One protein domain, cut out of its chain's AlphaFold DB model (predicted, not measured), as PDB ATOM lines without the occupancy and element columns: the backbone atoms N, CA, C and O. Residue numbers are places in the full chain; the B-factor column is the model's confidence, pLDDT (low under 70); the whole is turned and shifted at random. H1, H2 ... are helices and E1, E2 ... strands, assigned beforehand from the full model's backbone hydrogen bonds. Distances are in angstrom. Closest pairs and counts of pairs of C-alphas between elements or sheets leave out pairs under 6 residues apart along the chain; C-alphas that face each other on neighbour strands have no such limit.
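AT A GLANCE: This is residues 2 to 99 of the 195 residues of the protein "CHAD domain-containing protein" of Nautilia sp (UniProt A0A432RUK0). The model is an elongated body of two helical hairpins, H1 with H2 and H4 with H5, with H3 in the middle, packed on H2 and on the later part of H5. H3 and H4 follow each other along the length, H1 folds back on the first part of H2, and the small strand pair E1 and E2 lies at one end, far from the turn between H4 and H5. The printed part has 98 residues with five named helices and two named strands, in the order H1, H2, E1, H3, H4, H5, E2; the two-stranded sheet is antiparallel and the class is mostly helix. It is only just compact, close to loose, with a radius of gyration of the C-alphas of 14.9 A and spans of 46 by 28 by 18 A.

IN THESE COORDINATES: H1 is residues 2 to 11, from C-alpha 2 at (-35.607, 3.045, -6.608), 14.2 A long. H2, residues 14 to 33, measures 29.3 A. E1 is residues 36 to 38, H3 residues 39 to 47, and H4 residues 49 to 60, 16.3 A long. H5, residues 64 to 86, measures 32.4 A from C-alpha 64 at (-46.070, 6.164, 26.512), with a kink of 35 degrees near residue 77. E2, residues 92 to 94, ends at C-alpha 94, (-55.012, 5.152, -18.526).

HOW THE PARTS SIT: H1 and H2 form a helical hairpin at a shallow tilt of 23 degrees; their closest C-alphas, of Tyr 8 and Thr 16, are 5.9 A apart. H2 touches H3 with residues 21 to 28 alone, at a steep tilt of 40 degrees, closest at the C-alphas of Ala 24 and Leu 41, 5.7 A. H3 and H4 meet only through their link. H4 and H5 form a helical hairpin at a shallow tilt of 31 degrees, closest at the C-alphas of Ile 51 and Lys 74, 4.9 A. H5 touches H3 with residues 77 to 85 alone, closest at the C-alphas of Leu 47 and Phe 81, 5.7 A. H1 and H5 only just touch, with 3 pairs of C-alphas within 8 A, the closest those of Ile 5 and Leu 85, 6.7 A. H2 and H5 are apart. E1 and E2 are antiparallel, with N 37 and O 93 within hydrogen-bond range at 2.9 A. Every O i to N i+4 pair is within hydrogen-bond range in H1, H3 and H4, and 15 of 16 are in H2 and 17 of 19 in H5.

THE WHOLE: The two C-alphas farthest apart, of Glu 34 and Lys 64, are 46.0 A apart. The printed part has no cut, and the six links between its named elements are tight. The mean pLDDT of the printed part is 94.2, and residues 97 to 99 are under 70.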
ATOM      1  N   GLU A   2     -36.497   4.143  -7.027       92.12
ATOM      2  CA  GLU A   2     -35.607   3.045  -6.608       92.12
ATOM      3  C   GLU A   2     -34.549   3.431  -5.571       92.12
ATOM      4  O   GLU A   2     -34.500   2.812  -4.514       92.12
ATOM      5  N   LYS A   3     -33.791   4.520  -5.779       95.44
ATOM      6  CA  LYS A   3     -32.798   5.001  -4.791       95.44
ATOM      7  C   LYS A   3     -33.392   5.220  -3.392       95.44
ATOM      8  O   LYS A   3     -32.758   4.907  -2.387       95.44
ATOM      9  N   LEU A   4     -34.619   5.745  -3.308       96.69
ATOM     10  CA  LEU A   4     -35.310   5.931  -2.028       96.69
ATOM     11  C   LEU A   4     -35.805   4.604  -1.444       96.69
ATOM     12  O   LEU A   4     -35.785   4.448  -0.226       96.69
ATOM     13  N   ILE A   5     -36.240   3.667  -2.294       96.75
ATOM     14  CA  ILE A   5     -36.650   2.322  -1.872       96.75
ATOM     15  C   ILE A   5     -35.458   1.582  -1.272       96.75
ATOM     16  O   ILE A   5     -35.562   1.136  -0.133       96.75
ATOM     17  N   LYS A   6     -34.324   1.529  -1.982       96.81
ATOM     18  CA  LYS A   6     -33.083   0.897  -1.512       96.81
ATOM     19  C   LYS A   6     -32.671   1.452  -0.146       96.81
ATOM     20  O   LYS A   6     -32.624   0.710   0.833       96.81
ATOM     21  N   LYS A   7     -32.573   2.783  -0.036       97.31
ATOM     22  CA  LYS A   7     -32.265   3.463   1.232       97.31
ATOM     23  C   LYS A   7     -33.255   3.128   2.353       97.31
ATOM     24  O   LYS A   7     -32.869   3.018   3.518       97.31
ATOM     25  N   TYR A   8     -34.549   3.011   2.049       97.88
ATOM     26  CA  TYR A   8     -35.550   2.672   3.062       97.88
ATOM     27  C   TYR A   8     -35.475   1.206   3.498       97.88
ATOM     28  O   TYR A   8     -35.676   0.929   4.679       97.88
ATOM     29  N   LEU A   9     -35.183   0.272   2.587       96.62
ATOM     30  CA  LEU A   9     -35.010  -1.146   2.918       96.62
ATOM     31  C   LEU A   9     -33.843  -1.353   3.898       96.62
ATOM     32  O   LEU A   9     -33.979  -2.121   4.853       96.62
ATOM     33  N   GLU A  10     -32.756  -0.604   3.721       95.69
ATOM     34  CA  GLU A  10     -31.593  -0.605   4.615       95.69
ATOM     35  C   GLU A  10     -31.946   0.015   5.979       95.69
ATOM     36  O   GLU A  10     -31.929  -0.654   7.018       95.69
ATOM     37  N   THR A  11     -32.365   1.285   5.971       95.50
ATOM     38  CA  THR A  11     -32.444   2.122   7.184       95.50
ATOM     39  C   THR A  11     -33.777   2.060   7.928       95.50
ATOM     40  O   THR A  11     -33.849   2.409   9.104       95.50
ATOM     41  N   LYS A  12     -34.872   1.696   7.248       95.31
ATOM     42  CA  LYS A  12     -36.266   1.838   7.718       95.31
ATOM     43  C   LYS A  12     -36.598   3.240   8.267       95.31
ATOM     44  O   LYS A  12     -37.526   3.403   9.066       95.31
ATOM     45  N   ASN A  13     -35.865   4.265   7.825       95.12
ATOM     46  CA  ASN A  13     -35.951   5.617   8.366       95.12
ATOM     47  C   ASN A  13     -37.297   6.304   7.988       95.12
ATOM     48  O   ASN A  13     -37.652   6.339   6.800       95.12
ATOM     49  N   PRO A  14     -38.042   6.881   8.959       95.69
ATOM     50  CA  PRO A  14     -39.334   7.541   8.717       95.69
ATOM     51  C   PRO A  14     -39.308   8.690   7.699       95.69
ATOM     52  O   PRO A  14     -40.271   8.865   6.942       95.69
ATOM     53  N   ASP A  15     -38.219   9.453   7.625       95.81
ATOM     54  CA  ASP A  15     -38.074  10.567   6.684       95.81
ATOM     55  C   ASP A  15     -37.870  10.076   5.259       95.81
ATOM     56  O   ASP A  15     -38.416  10.655   4.316       95.81
ATOM     57  N   THR A  16     -37.152   8.966   5.080       97.50
ATOM     58  CA  THR A  16     -37.035   8.326   3.764       97.50
ATOM     59  C   THR A  16     -38.413   7.859   3.285       97.50
ATOM     60  O   THR A  16     -38.802   8.169   2.155       97.50
ATOM     61  N   LEU A  17     -39.227   7.257   4.164       97.62
ATOM     62  CA  LEU A  17     -40.619   6.914   3.845       97.62
ATOM     63  C   LEU A  17     -41.468   8.149   3.523       97.62
ATOM     64  O   LEU A  17     -42.302   8.129   2.609       97.62
ATOM     65  N   HIS A  18     -41.282   9.243   4.265       96.62
ATOM     66  CA  HIS A  18     -41.971  10.496   3.991       96.62
ATOM     67  C   HIS A  18     -41.627  11.026   2.593       96.62
ATOM     68  O   HIS A  18     -42.546  11.337   1.827       96.62
ATOM     69  N   LYS A  19     -40.338  11.058   2.234       97.50
ATOM     70  CA  LYS A  19     -39.846  11.470   0.911       97.50
ATOM     71  C   LYS A  19     -40.429  10.595  -0.202       97.50
ATOM     72  O   LYS A  19     -40.976  11.147  -1.158       97.50
ATOM     73  N   MET A  20     -40.443   9.267  -0.039       97.56
ATOM     74  CA  MET A  20     -41.092   8.337  -0.982       97.56
ATOM     75  C   MET A  20     -42.572   8.675  -1.190       97.56
ATOM     76  O   MET A  20     -43.029   8.822  -2.322       97.56
ATOM     77  N   ARG A  21     -43.329   8.874  -0.102       97.50
ATOM     78  CA  ARG A  21     -44.759   9.225  -0.172       97.50
ATOM     79  C   ARG A  21     -44.995  10.600  -0.798       97.50
ATOM     80  O   ARG A  21     -46.031  10.816  -1.421       97.50
ATOM     81  N   VAL A  22     -44.096  11.566  -0.604       94.31
ATOM     82  CA  VAL A  22     -44.190  12.883  -1.256       94.31
ATOM     83  C   VAL A  22     -43.938  12.758  -2.755       94.31
ATOM     84  O   VAL A  22     -44.743  13.279  -3.526       94.31
ATOM     85  N   LEU A  23     -42.888  12.041  -3.161       96.00
ATOM     86  CA  LEU A  23     -42.588  11.779  -4.568       96.00
ATOM     87  C   LEU A  23     -43.762  11.066  -5.250       96.00
ATOM     88  O   LEU A  23     -44.282  11.573  -6.236       96.00
ATOM     89  N   ALA A  24     -44.267   9.986  -4.646       96.44
ATOM     90  CA  ALA A  24     -45.425   9.245  -5.143       96.44
ATOM     91  C   ALA A  24     -46.656  10.141  -5.355       96.44
ATOM     92  O   ALA A  24     -47.294  10.086  -6.402       96.44
ATOM     93  N   ARG A  25     -46.985  11.018  -4.390       94.19
ATOM     94  CA  ARG A  25     -48.109  11.962  -4.538       94.19
ATOM     95  C   ARG A  25     -47.900  12.948  -5.683       94.19
ATOM     96  O   ARG A  25     -48.868  13.242  -6.379       94.19
ATOM     97  N   LYS A  26     -46.683  13.472  -5.856       92.50
ATOM     98  CA  LYS A  26     -46.359  14.389  -6.957       92.50
ATOM     99  C   LYS A  26     -46.511  13.681  -8.303       92.50
ATOM    100  O   LYS A  26     -47.233  14.188  -9.151       92.50
ATOM    101  N   THR A  27     -45.918  12.497  -8.459       94.06
ATOM    102  CA  THR A  27     -46.010  11.700  -9.690       94.06
ATOM    103  C   THR A  27     -47.457  11.336 -10.015       94.06
ATOM    104  O   THR A  27     -47.923  11.623 -11.111       94.06
ATOM    105  N   LEU A  28     -48.221  10.827  -9.042       93.25
ATOM    106  CA  LEU A  28     -49.643  10.516  -9.234       93.25
ATOM    107  C   LEU A  28     -50.487  11.746  -9.593       93.25
ATOM    108  O   LEU A  28     -51.472  11.607 -10.311       93.25
ATOM    109  N   SER A  29     -50.136  12.932  -9.084       88.69
ATOM    110  CA  SER A  29     -50.854  14.169  -9.419       88.69
ATOM    111  C   SER A  29     -50.546  14.633 -10.842       88.69
ATOM    112  O   SER A  29     -51.467  15.049 -11.531       88.69
ATOM    113  N   LYS A  30     -49.289  14.506 -11.296       88.94
ATOM    114  CA  LYS A  30     -48.897  14.785 -12.686       88.94
ATOM    115  C   LYS A  30     -49.587  13.836 -13.666       88.94
ATOM    116  O   LYS A  30     -50.284  14.299 -14.556       88.94
ATOM    117  N   LEU A  31     -49.499  12.525 -13.424       91.19
ATOM    118  CA  LEU A  31     -50.152  11.512 -14.262       91.19
ATOM    119  C   LEU A  31     -51.665  11.740 -14.367       91.19
ATOM    120  O   LEU A  31     -52.245  11.559 -15.431       91.19
ATOM    121  N   ALA A  32     -52.311  12.195 -13.290       87.94
ATOM    122  CA  ALA A  32     -53.743  12.475 -13.308       87.94
ATOM    123  C   ALA A  32     -54.145  13.624 -14.256       87.94
ATOM    124  O   ALA A  32     -55.308  13.678 -14.643       87.94
ATOM    125  N   ILE A  33     -53.231  14.531 -14.622       84.38
ATOM    126  CA  ILE A  33     -53.478  15.578 -15.633       84.38
ATOM    127  C   ILE A  33     -53.576  14.951 -17.030       84.38
ATOM    128  O   ILE A  33     -54.415  15.357 -17.832       84.38
ATOM    129  N   GLU A  34     -52.767  13.922 -17.277       88.44
ATOM    130  CA  GLU A  34     -52.711  13.144 -18.518       88.44
ATOM    131  C   GLU A  34     -53.720  11.984 -18.552       88.44
ATOM    132  O   GLU A  34     -53.594  11.093 -19.386       88.44
ATOM    133  N   ASN A  35     -54.694  11.939 -17.632       90.38
ATOM    134  CA  ASN A  35     -55.617  10.804 -17.498       90.38
ATOM    135  C   ASN A  35     -54.887   9.460 -17.323       90.38
ATOM    136  O   ASN A  35     -55.324   8.424 -17.812       90.38
ATOM    137  N   LYS A  36     -53.763   9.467 -16.604       93.44
ATOM    138  CA  LYS A  36     -52.973   8.282 -16.268       93.44
ATOM    139  C   LYS A  36     -52.862   8.104 -14.760       93.44
ATOM    140  O   LYS A  36     -53.133   8.996 -13.949       93.44
ATOM    141  N   THR A  37     -52.446   6.920 -14.341       95.00
ATOM    142  CA  THR A  37     -52.131   6.632 -12.948       95.00
ATOM    143  C   THR A  37     -51.142   5.495 -12.846       95.00
ATOM    144  O   THR A  37     -51.105   4.648 -13.723       95.00
ATOM    145  N   ASP A  38     -50.395   5.456 -11.751       97.25
ATOM    146  CA  ASP A  38     -49.473   4.365 -11.468       97.25
ATOM    147  C   ASP A  38     -50.061   3.466 -10.367       97.25
ATOM    148  O   ASP A  38     -50.364   3.933  -9.254       97.25
ATOM    149  N   LEU A  39     -50.296   2.193 -10.695       96.81
ATOM    150  CA  LEU A  39     -50.924   1.219  -9.798       96.81
ATOM    151  C   LEU A  39     -50.029   0.896  -8.600       96.81
ATOM    152  O   LEU A  39     -50.503   0.852  -7.456       96.81
ATOM    153  N   TYR A  40     -48.727   0.771  -8.825       97.62
ATOM    154  CA  TYR A  40     -47.755   0.477  -7.783       97.62
ATOM    155  C   TYR A  40     -47.507   1.679  -6.879       97.62
ATOM    156  O   TYR A  40     -47.443   1.515  -5.660       97.62
ATOM    157  N   LEU A  41     -47.503   2.910  -7.398       97.50
ATOM    158  CA  LEU A  41     -47.485   4.104  -6.547       97.50
ATOM    159  C   LEU A  41     -48.749   4.218  -5.688       97.50
ATOM    160  O   LEU A  41     -48.661   4.592  -4.513       97.50
ATOM    161  N   LYS A  42     -49.933   3.871  -6.211       96.88
ATOM    162  CA  LYS A  42     -51.154   3.792  -5.387       96.88
ATOM    163  C   LYS A  42     -51.024   2.733  -4.293       96.88
ATOM    164  O   LYS A  42     -51.374   3.007  -3.141       96.88
ATOM    165  N   LYS A  43     -50.506   1.550  -4.628       97.69
ATOM    166  CA  LYS A  43     -50.286   0.449  -3.678       97.69
ATOM    167  C   LYS A  43     -49.264   0.833  -2.608       97.69
ATOM    168  O   LYS A  43     -49.549   0.660  -1.422       97.69
ATOM    169  N   LEU A  44     -48.168   1.492  -2.990       98.19
ATOM    170  CA  LEU A  44     -47.184   2.095  -2.087       98.19
ATOM    171  C   LEU A  44     -47.868   3.054  -1.117       98.19
ATOM    172  O   LEU A  44     -47.679   2.954   0.097       98.19
ATOM    173  N   MET A  45     -48.700   3.965  -1.628       97.19
ATOM    174  CA  MET A  45     -49.426   4.940  -0.813       97.19
ATOM    175  C   MET A  45     -50.397   4.284   0.178       97.19
ATOM    176  O   MET A  45     -50.510   4.771   1.309       97.19
ATOM    177  N   LYS A  46     -51.063   3.195  -0.223       97.62
ATOM    178  CA  LYS A  46     -51.981   2.414   0.619       97.62
ATOM    179  C   LYS A  46     -51.224   1.666   1.720       97.62
ATOM    180  O   LYS A  46     -51.499   1.889   2.897       97.62
ATOM    181  N   LEU A  47     -50.238   0.849   1.350       97.75
ATOM    182  CA  LEU A  47     -49.498  -0.017   2.278       97.75
ATOM    183  C   LEU A  47     -48.661   0.776   3.290       97.75
ATOM    184  O   LEU A  47     -48.608   0.426   4.464       97.75
ATOM    185  N   SER A  48     -48.074   1.900   2.876       97.62
ATOM    186  CA  SER A  48     -47.294   2.747   3.788       97.62
ATOM    187  C   SER A  48     -48.134   3.683   4.661       97.62
ATOM    188  O   SER A  48     -47.564   4.409   5.478       97.62
ATOM    189  N   SER A  49     -49.466   3.730   4.501       96.12
ATOM    190  CA  SER A  49     -50.283   4.730   5.202       96.12
ATOM    191  C   SER A  49     -50.213   4.563   6.711       96.12
ATOM    192  O   SER A  49     -49.789   5.491   7.390       96.12
ATOM    193  N   LYS A  50     -50.534   3.373   7.227       96.44
ATOM    194  CA  LYS A  50     -50.542   3.110   8.673       96.44
ATOM    195  C   LYS A  50     -49.154   3.209   9.306       96.44
ATOM    196  O   LYS A  50     -49.045   3.641  10.450       96.44
ATOM    197  N   ILE A  51     -48.104   2.847   8.566       97.62
ATOM    198  CA  ILE A  51     -46.708   3.003   9.003       97.62
ATOM    199  C   ILE A  51     -46.415   4.489   9.206       97.62
ATOM    200  O   ILE A  51     -46.045   4.896  10.306       97.62
ATOM    201  N   ARG A  52     -46.679   5.318   8.184       96.88
ATOM    202  CA  ARG A  52     -46.440   6.760   8.274       96.88
ATOM    203  C   ARG A  52     -47.316   7.422   9.332       96.88
ATOM    204  O   ARG A  52     -46.820   8.284  10.045       96.88
ATOM    205  N   ASP A  53     -48.588   7.046   9.423       95.19
ATOM    206  CA  ASP A  53     -49.498   7.591  10.430       95.19
ATOM    207  C   ASP A  53     -48.996   7.257  11.842       95.19
ATOM    208  O   ASP A  53     -49.000   8.127  12.708       95.19
ATOM    209  N   SER A  54     -48.471   6.046  12.058       96.56
ATOM    210  CA  SER A  54     -47.845   5.666  13.330       96.56
ATOM    211  C   SER A  54     -46.601   6.502  13.626       96.56
ATOM    212  O   SER A  54     -46.480   7.006  14.737       96.56
ATOM    213  N   ASP A  55     -45.718   6.711  12.642       96.00
ATOM    214  CA  ASP A  55     -44.529   7.560  12.801       96.00
ATOM    215  C   ASP A  55     -44.898   8.986  13.228       96.00
ATOM    216  O   ASP A  55     -44.352   9.494  14.202       96.00
ATOM    217  N   VAL A  56     -45.875   9.613  12.553       95.25
ATOM    218  CA  VAL A  56     -46.349  10.962  12.925       95.25
ATOM    219  C   VAL A  56     -46.968  10.955  14.322       95.25
ATOM    220  O   VAL A  56     -46.709  11.845  15.126       95.25
ATOM    221  N   MET A  57     -47.823   9.978  14.628       95.88
ATOM    222  CA  MET A  57     -48.559   9.968  15.894       95.88
ATOM    223  C   MET A  57     -47.668   9.654  17.095       95.88
ATOM    224  O   MET A  57     -47.956  10.151  18.177       95.88
ATOM    225  N   MET A  58     -46.577   8.903  16.935       94.75
ATOM    226  CA  MET A  58     -45.599   8.709  18.012       94.75
ATOM    227  C   MET A  58     -44.870  10.009  18.370       94.75
ATOM    228  O   MET A  58     -44.569  10.235  19.542       94.75
ATOM    229  N   GLU A  59     -44.625  10.875  17.386       91.75
ATOM    230  CA  GLU A  59     -44.033  12.200  17.587       91.75
ATOM    231  C   GLU A  59     -45.042  13.179  18.213       91.75
ATOM    232  O   GLU A  59     -44.740  13.871  19.188       91.75
ATOM    233  N   LYS A  60     -46.277  13.204  17.693       90.44
ATOM    234  CA  LYS A  60     -47.324  14.153  18.110       90.44
ATOM    235  C   LYS A  60     -48.000  13.773  19.432       90.44
ATOM    236  O   LYS A  60     -48.264  14.645  20.256       90.44
ATOM    237  N   CYS A  61     -48.283  12.490  19.656       90.38
ATOM    238  CA  CYS A  61     -48.888  11.984  20.886       90.38
ATOM    239  C   CYS A  61     -47.811  11.426  21.809       90.38
ATOM    240  O   CYS A  61     -47.511  10.233  21.801       90.38
ATOM    241  N   LYS A  62     -47.244  12.291  22.653       84.31
ATOM    242  CA  LYS A  62     -46.076  11.951  23.479       84.31
ATOM    243  C   LYS A  62     -46.323  10.876  24.556       84.31
ATOM    244  O   LYS A  62     -45.362  10.397  25.148       84.31
ATOM    245  N   HIS A  63     -47.568  10.453  24.779       93.56
ATOM    246  CA  HIS A  63     -47.932   9.510  25.839       93.56
ATOM    247  C   HIS A  63     -47.412   8.078  25.596       93.56
ATOM    248  O   HIS A  63     -47.702   7.470  24.560       93.56
ATOM    249  N   LYS A  64     -46.730   7.488  26.592       94.19
ATOM    250  CA  LYS A  64     -46.070   6.164  26.512       94.19
ATOM    251  C   LYS A  64     -47.008   5.040  26.049       94.19
ATOM    252  O   LYS A  64     -46.678   4.319  25.110       94.19
ATOM    253  N   LYS A  65     -48.215   4.936  26.630       94.62
ATOM    254  CA  LYS A  65     -49.213   3.912  26.237       94.62
ATOM    255  C   LYS A  65     -49.594   3.993  24.747       94.62
ATOM    256  O   LYS A  65     -49.661   2.967  24.071       94.62
ATOM    257  N   ILE A  66     -49.777   5.208  24.218       96.00
ATOM    258  CA  ILE A  66     -50.098   5.427  22.799       96.00
ATOM    259  C   ILE A  66     -48.907   5.039  21.920       96.00
ATOM    260  O   ILE A  66     -49.092   4.332  20.931       96.00
ATOM    261  N   LYS A  67     -47.686   5.447  22.291       95.88
ATOM    262  CA  LYS A  67     -46.468   5.090  21.549       95.88
ATOM    263  C   LYS A  67     -46.305   3.576  21.421       95.88
ATOM    264  O   LYS A  67     -46.141   3.077  20.312       95.88
ATOM    265  N   ASN A  68     -46.450   2.838  22.521       96.31
ATOM    266  CA  ASN A  68     -46.338   1.376  22.518       96.31
ATOM    267  C   ASN A  68     -47.385   0.717  21.608       96.31
ATOM    268  O   ASN A  68     -47.069  -0.195  20.845       96.31
ATOM    269  N   TYR A  69     -48.624   1.208  21.638       96.62
ATOM    270  CA  TYR A  69     -49.686   0.748  20.743       96.62
ATOM    271  C   TYR A  69     -49.359   1.001  19.260       96.62
ATOM    272  O   TYR A  69     -49.504   0.104  18.427       96.62
ATOM    273  N   LEU A  70     -48.872   2.198  18.926       97.00
ATOM    274  CA  LEU A  70     -48.502   2.565  17.557       97.00
ATOM    275  C   LEU A  70     -47.295   1.767  17.047       97.00
ATOM    276  O   LEU A  70     -47.291   1.362  15.888       97.00
ATOM    277  N   LEU A  71     -46.311   1.469  17.905       96.12
ATOM    278  CA  LEU A  71     -45.182   0.600  17.560       96.12
ATOM    279  C   LEU A  71     -45.647  -0.804  17.161       96.12
ATOM    280  O   LEU A  71     -45.180  -1.336  16.153       96.12
ATOM    281  N   LYS A  72     -46.599  -1.389  17.903       96.19
ATOM    282  CA  LYS A  72     -47.175  -2.704  17.570       96.19
ATOM    283  C   LYS A  72     -47.852  -2.684  16.195       96.19
ATOM    284  O   LYS A  72     -47.584  -3.559  15.370       96.19
ATOM    285  N   ILE A  73     -48.658  -1.657  15.906       95.44
ATOM    286  CA  ILE A  73     -49.288  -1.481  14.584       95.44
ATOM    287  C   ILE A  73     -48.231  -1.330  13.490       95.44
ATOM    288  O   ILE A  73     -48.287  -2.035  12.482       95.44
ATOM    289  N   LYS A  74     -47.255  -0.440  13.694       96.38
ATOM    290  CA  LYS A  74     -46.183  -0.175  12.731       96.38
ATOM    291  C   LYS A  74     -45.444  -1.460  12.366       96.38
ATOM    292  O   LYS A  74     -45.293  -1.739  11.182       96.38
ATOM    293  N   ARG A  75     -45.034  -2.262  13.355       95.75
ATOM    294  CA  ARG A  75     -44.321  -3.535  13.138       95.75
ATOM    295  C   ARG A  75     -45.136  -4.516  12.290       95.75
ATOM    296  O   ARG A  75     -44.586  -5.120  11.371       95.75
ATOM    297  N   LYS A  76     -46.445  -4.639  12.549       95.50
ATOM    298  CA  LYS A  76     -47.344  -5.526  11.788       95.50
ATOM    299  C   LYS A  76     -47.449  -5.112  10.318       95.50
ATOM    300  O   LYS A  76     -47.356  -5.954   9.428       95.50
ATOM    301  N   GLU A  77     -47.628  -3.821  10.062       96.50
ATOM    302  CA  GLU A  77     -47.793  -3.290   8.702       96.50
ATOM    303  C   GLU A  77     -46.459  -3.247   7.934       96.50
ATOM    304  O   GLU A  77     -46.433  -3.460   6.720       96.50
ATOM    305  N   LEU A  78     -45.339  -3.049   8.639       96.62
ATOM    306  CA  LEU A  78     -44.006  -2.971   8.043       96.62
ATOM    307  C   LEU A  78     -43.626  -4.255   7.301       96.62
ATOM    308  O   LEU A  78     -43.129  -4.162   6.184       96.62
ATOM    309  N   LYS A  79     -43.930  -5.440   7.848       95.00
ATOM    310  CA  LYS A  79     -43.641  -6.728   7.185       95.00
ATOM    311  C   LYS A  79     -44.243  -6.795   5.774       95.00
ATOM    312  O   LYS A  79     -43.541  -7.084   4.805       95.00
ATOM    313  N   LYS A  80     -45.532  -6.458   5.645       95.88
ATOM    314  CA  LYS A  80     -46.247  -6.446   4.356       95.88
ATOM    315  C   LYS A  80     -45.688  -5.389   3.408       95.88
ATOM    316  O   LYS A  80     -45.551  -5.638   2.212       95.88
ATOM    317  N   PHE A  81     -45.356  -4.215   3.939       97.94
ATOM    318  CA  PHE A  81     -44.814  -3.126   3.139       97.94
ATOM    319  C   PHE A  81     -43.412  -3.433   2.596       97.94
ATOM    320  O   PHE A  81     -43.164  -3.180   1.422       97.94
ATOM    321  N   LEU A  82     -42.527  -4.033   3.397       97.56
ATOM    322  CA  LEU A  82     -41.184  -4.419   2.954       97.56
ATOM    323  C   LEU A  82     -41.230  -5.484   1.852       97.56
ATOM    324  O   LEU A  82     -40.518  -5.346   0.863       97.56
ATOM    325  N   LYS A  83     -42.110  -6.492   1.973       96.94
ATOM    326  CA  LYS A  83     -42.315  -7.492   0.908       96.94
ATOM    327  C   LYS A  83     -42.751  -6.832  -0.403       96.94
ATOM    328  O   LYS A  83     -42.227  -7.158  -1.457       96.94
ATOM    329  N   PHE A  84     -43.667  -5.866  -0.332       97.69
ATOM    330  CA  PHE A  84     -44.075  -5.091  -1.504       97.69
ATOM    331  C   PHE A  84     -42.926  -4.267  -2.101       97.69
ATOM    332  O   PHE A  84     -42.786  -4.236  -3.317       97.69
ATOM    333  N   LEU A  85     -42.112  -3.608  -1.270       97.62
ATOM    334  CA  LEU A  85     -41.016  -2.762  -1.749       97.62
ATOM    335  C   LEU A  85     -39.924  -3.538  -2.489       97.62
ATOM    336  O   LEU A  85     -39.361  -2.994  -3.431       97.62
ATOM    337  N   LYS A  86     -39.647  -4.784  -2.087       96.75
ATOM    338  CA  LYS A  86     -38.693  -5.660  -2.788       96.75
ATOM    339  C   LYS A  86     -39.118  -5.963  -4.227       96.75
ATOM    340  O   LYS A  86     -38.264  -6.080  -5.090       96.75
ATOM    341  N   ASN A  87     -40.426  -6.016  -4.476       95.81
ATOM    342  CA  ASN A  87     -41.005  -6.346  -5.781       95.81
ATOM    343  C   ASN A  87     -41.635  -5.113  -6.447       95.81
ATOM    344  O   ASN A  87     -42.571  -5.230  -7.242       95.81
ATOM    345  N   TYR A  88     -41.215  -3.915  -6.040       97.00
ATOM    346  CA  TYR A  88     -41.768  -2.682  -6.569       97.00
ATOM    347  C   TYR A  88     -41.313  -2.480  -8.014       97.00
ATOM    348  O   TYR A  88     -40.118  -2.446  -8.281       97.00
ATOM    349  N   HIS A  89     -42.263  -2.224  -8.905       95.25
ATOM    350  CA  HIS A  89     -42.020  -1.660 -10.229       95.25
ATOM    351  C   HIS A  89     -43.033  -0.543 -10.503       95.25
ATOM    352  O   HIS A  89     -43.919  -0.295  -9.690       95.25
ATOM    353  N   SER A  90     -42.867   0.191 -11.599       96.19
ATOM    354  CA  SER A  90     -43.828   1.207 -12.040       96.19
ATOM    355  C   SER A  90     -44.785   0.585 -13.049       96.19
ATOM    356  O   SER A  90     -44.332  -0.066 -13.981       96.19
ATOM    357  N   GLU A  91     -46.086   0.830 -12.911       97.19
ATOM    358  CA  GLU A  91     -47.092   0.336 -13.859       97.19
ATOM    359  C   GLU A  91     -48.117   1.437 -14.132       97.19
ATOM    360  O   GLU A  91     -48.958   1.744 -13.279       97.19
ATOM    361  N   ILE A  92     -48.009   2.077 -15.300       97.06
ATOM    362  CA  ILE A  92     -48.816   3.243 -15.667       97.06
ATOM    363  C   ILE A  92     -49.967   2.815 -16.574       97.06
ATOM    364  O   ILE A  92     -49.747   2.291 -17.659       97.06
ATOM    365  N   VAL A  93     -51.194   3.132 -16.166       95.94
ATOM    366  CA  VAL A  93     -52.419   2.828 -16.916       95.94
ATOM    367  C   VAL A  93     -53.247   4.087 -17.161       95.94
ATOM    368  O   VAL A  93     -53.215   5.032 -16.359       95.94
ATOM    369  N   LYS A  94     -54.016   4.103 -18.257       94.62
ATOM    370  CA  LYS A  94     -55.012   5.152 -18.526       94.62
ATOM    371  C   LYS A  94     -56.181   5.036 -17.542       94.62
ATOM    372  O   LYS A  94     -56.567   3.947 -17.131       94.62
ATOM    373  N   ILE A  95     -56.739   6.172 -17.143       88.88
ATOM    374  CA  ILE A  95     -57.906   6.274 -16.271       88.88
ATOM    375  C   ILE A  95     -58.789   7.453 -16.677       88.88
ATOM    376  O   ILE A  95     -58.307   8.567 -16.859       88.88
ATOM    377  N   ASN A  96     -60.104   7.251 -16.666       74.44
ATOM    378  CA  ASN A  96     -61.051   8.353 -16.801       74.44
ATOM    379  C   ASN A  96     -61.209   9.062 -15.454       74.44
ATOM    380  O   ASN A  96     -61.840   8.553 -14.523       74.44
ATOM    381  N   LYS A  97     -60.590  10.239 -15.306       68.56
ATOM    382  CA  LYS A  97     -60.786  11.097 -14.133       68.56
ATOM    383  C   LYS A  97     -60.983  12.552 -14.512       68.56
ATOM    384  O   LYS A  97     -60.297  13.104 -15.356       68.56
ATOM    385  N   ASN A  98     -61.853  13.205 -13.747       63.50
ATOM    386  CA  ASN A  98     -62.056  14.644 -13.832       63.50
ATOM    387  C   ASN A  98     -60.769  15.409 -13.503       63.50
ATOM    388  O   ASN A  98     -60.267  15.333 -12.371       63.50
ATOM    389  N   LYS A  99     -60.301  16.216 -14.462       68.44
ATOM    390  CA  LYS A  99     -59.190  17.156 -14.286       68.44
ATOM    391  C   LYS A  99     -59.452  18.096 -13.098       68.44
ATOM    392  O   LYS A  99     -60.585  18.509 -12.803       68.44
TER     393      LYS A  99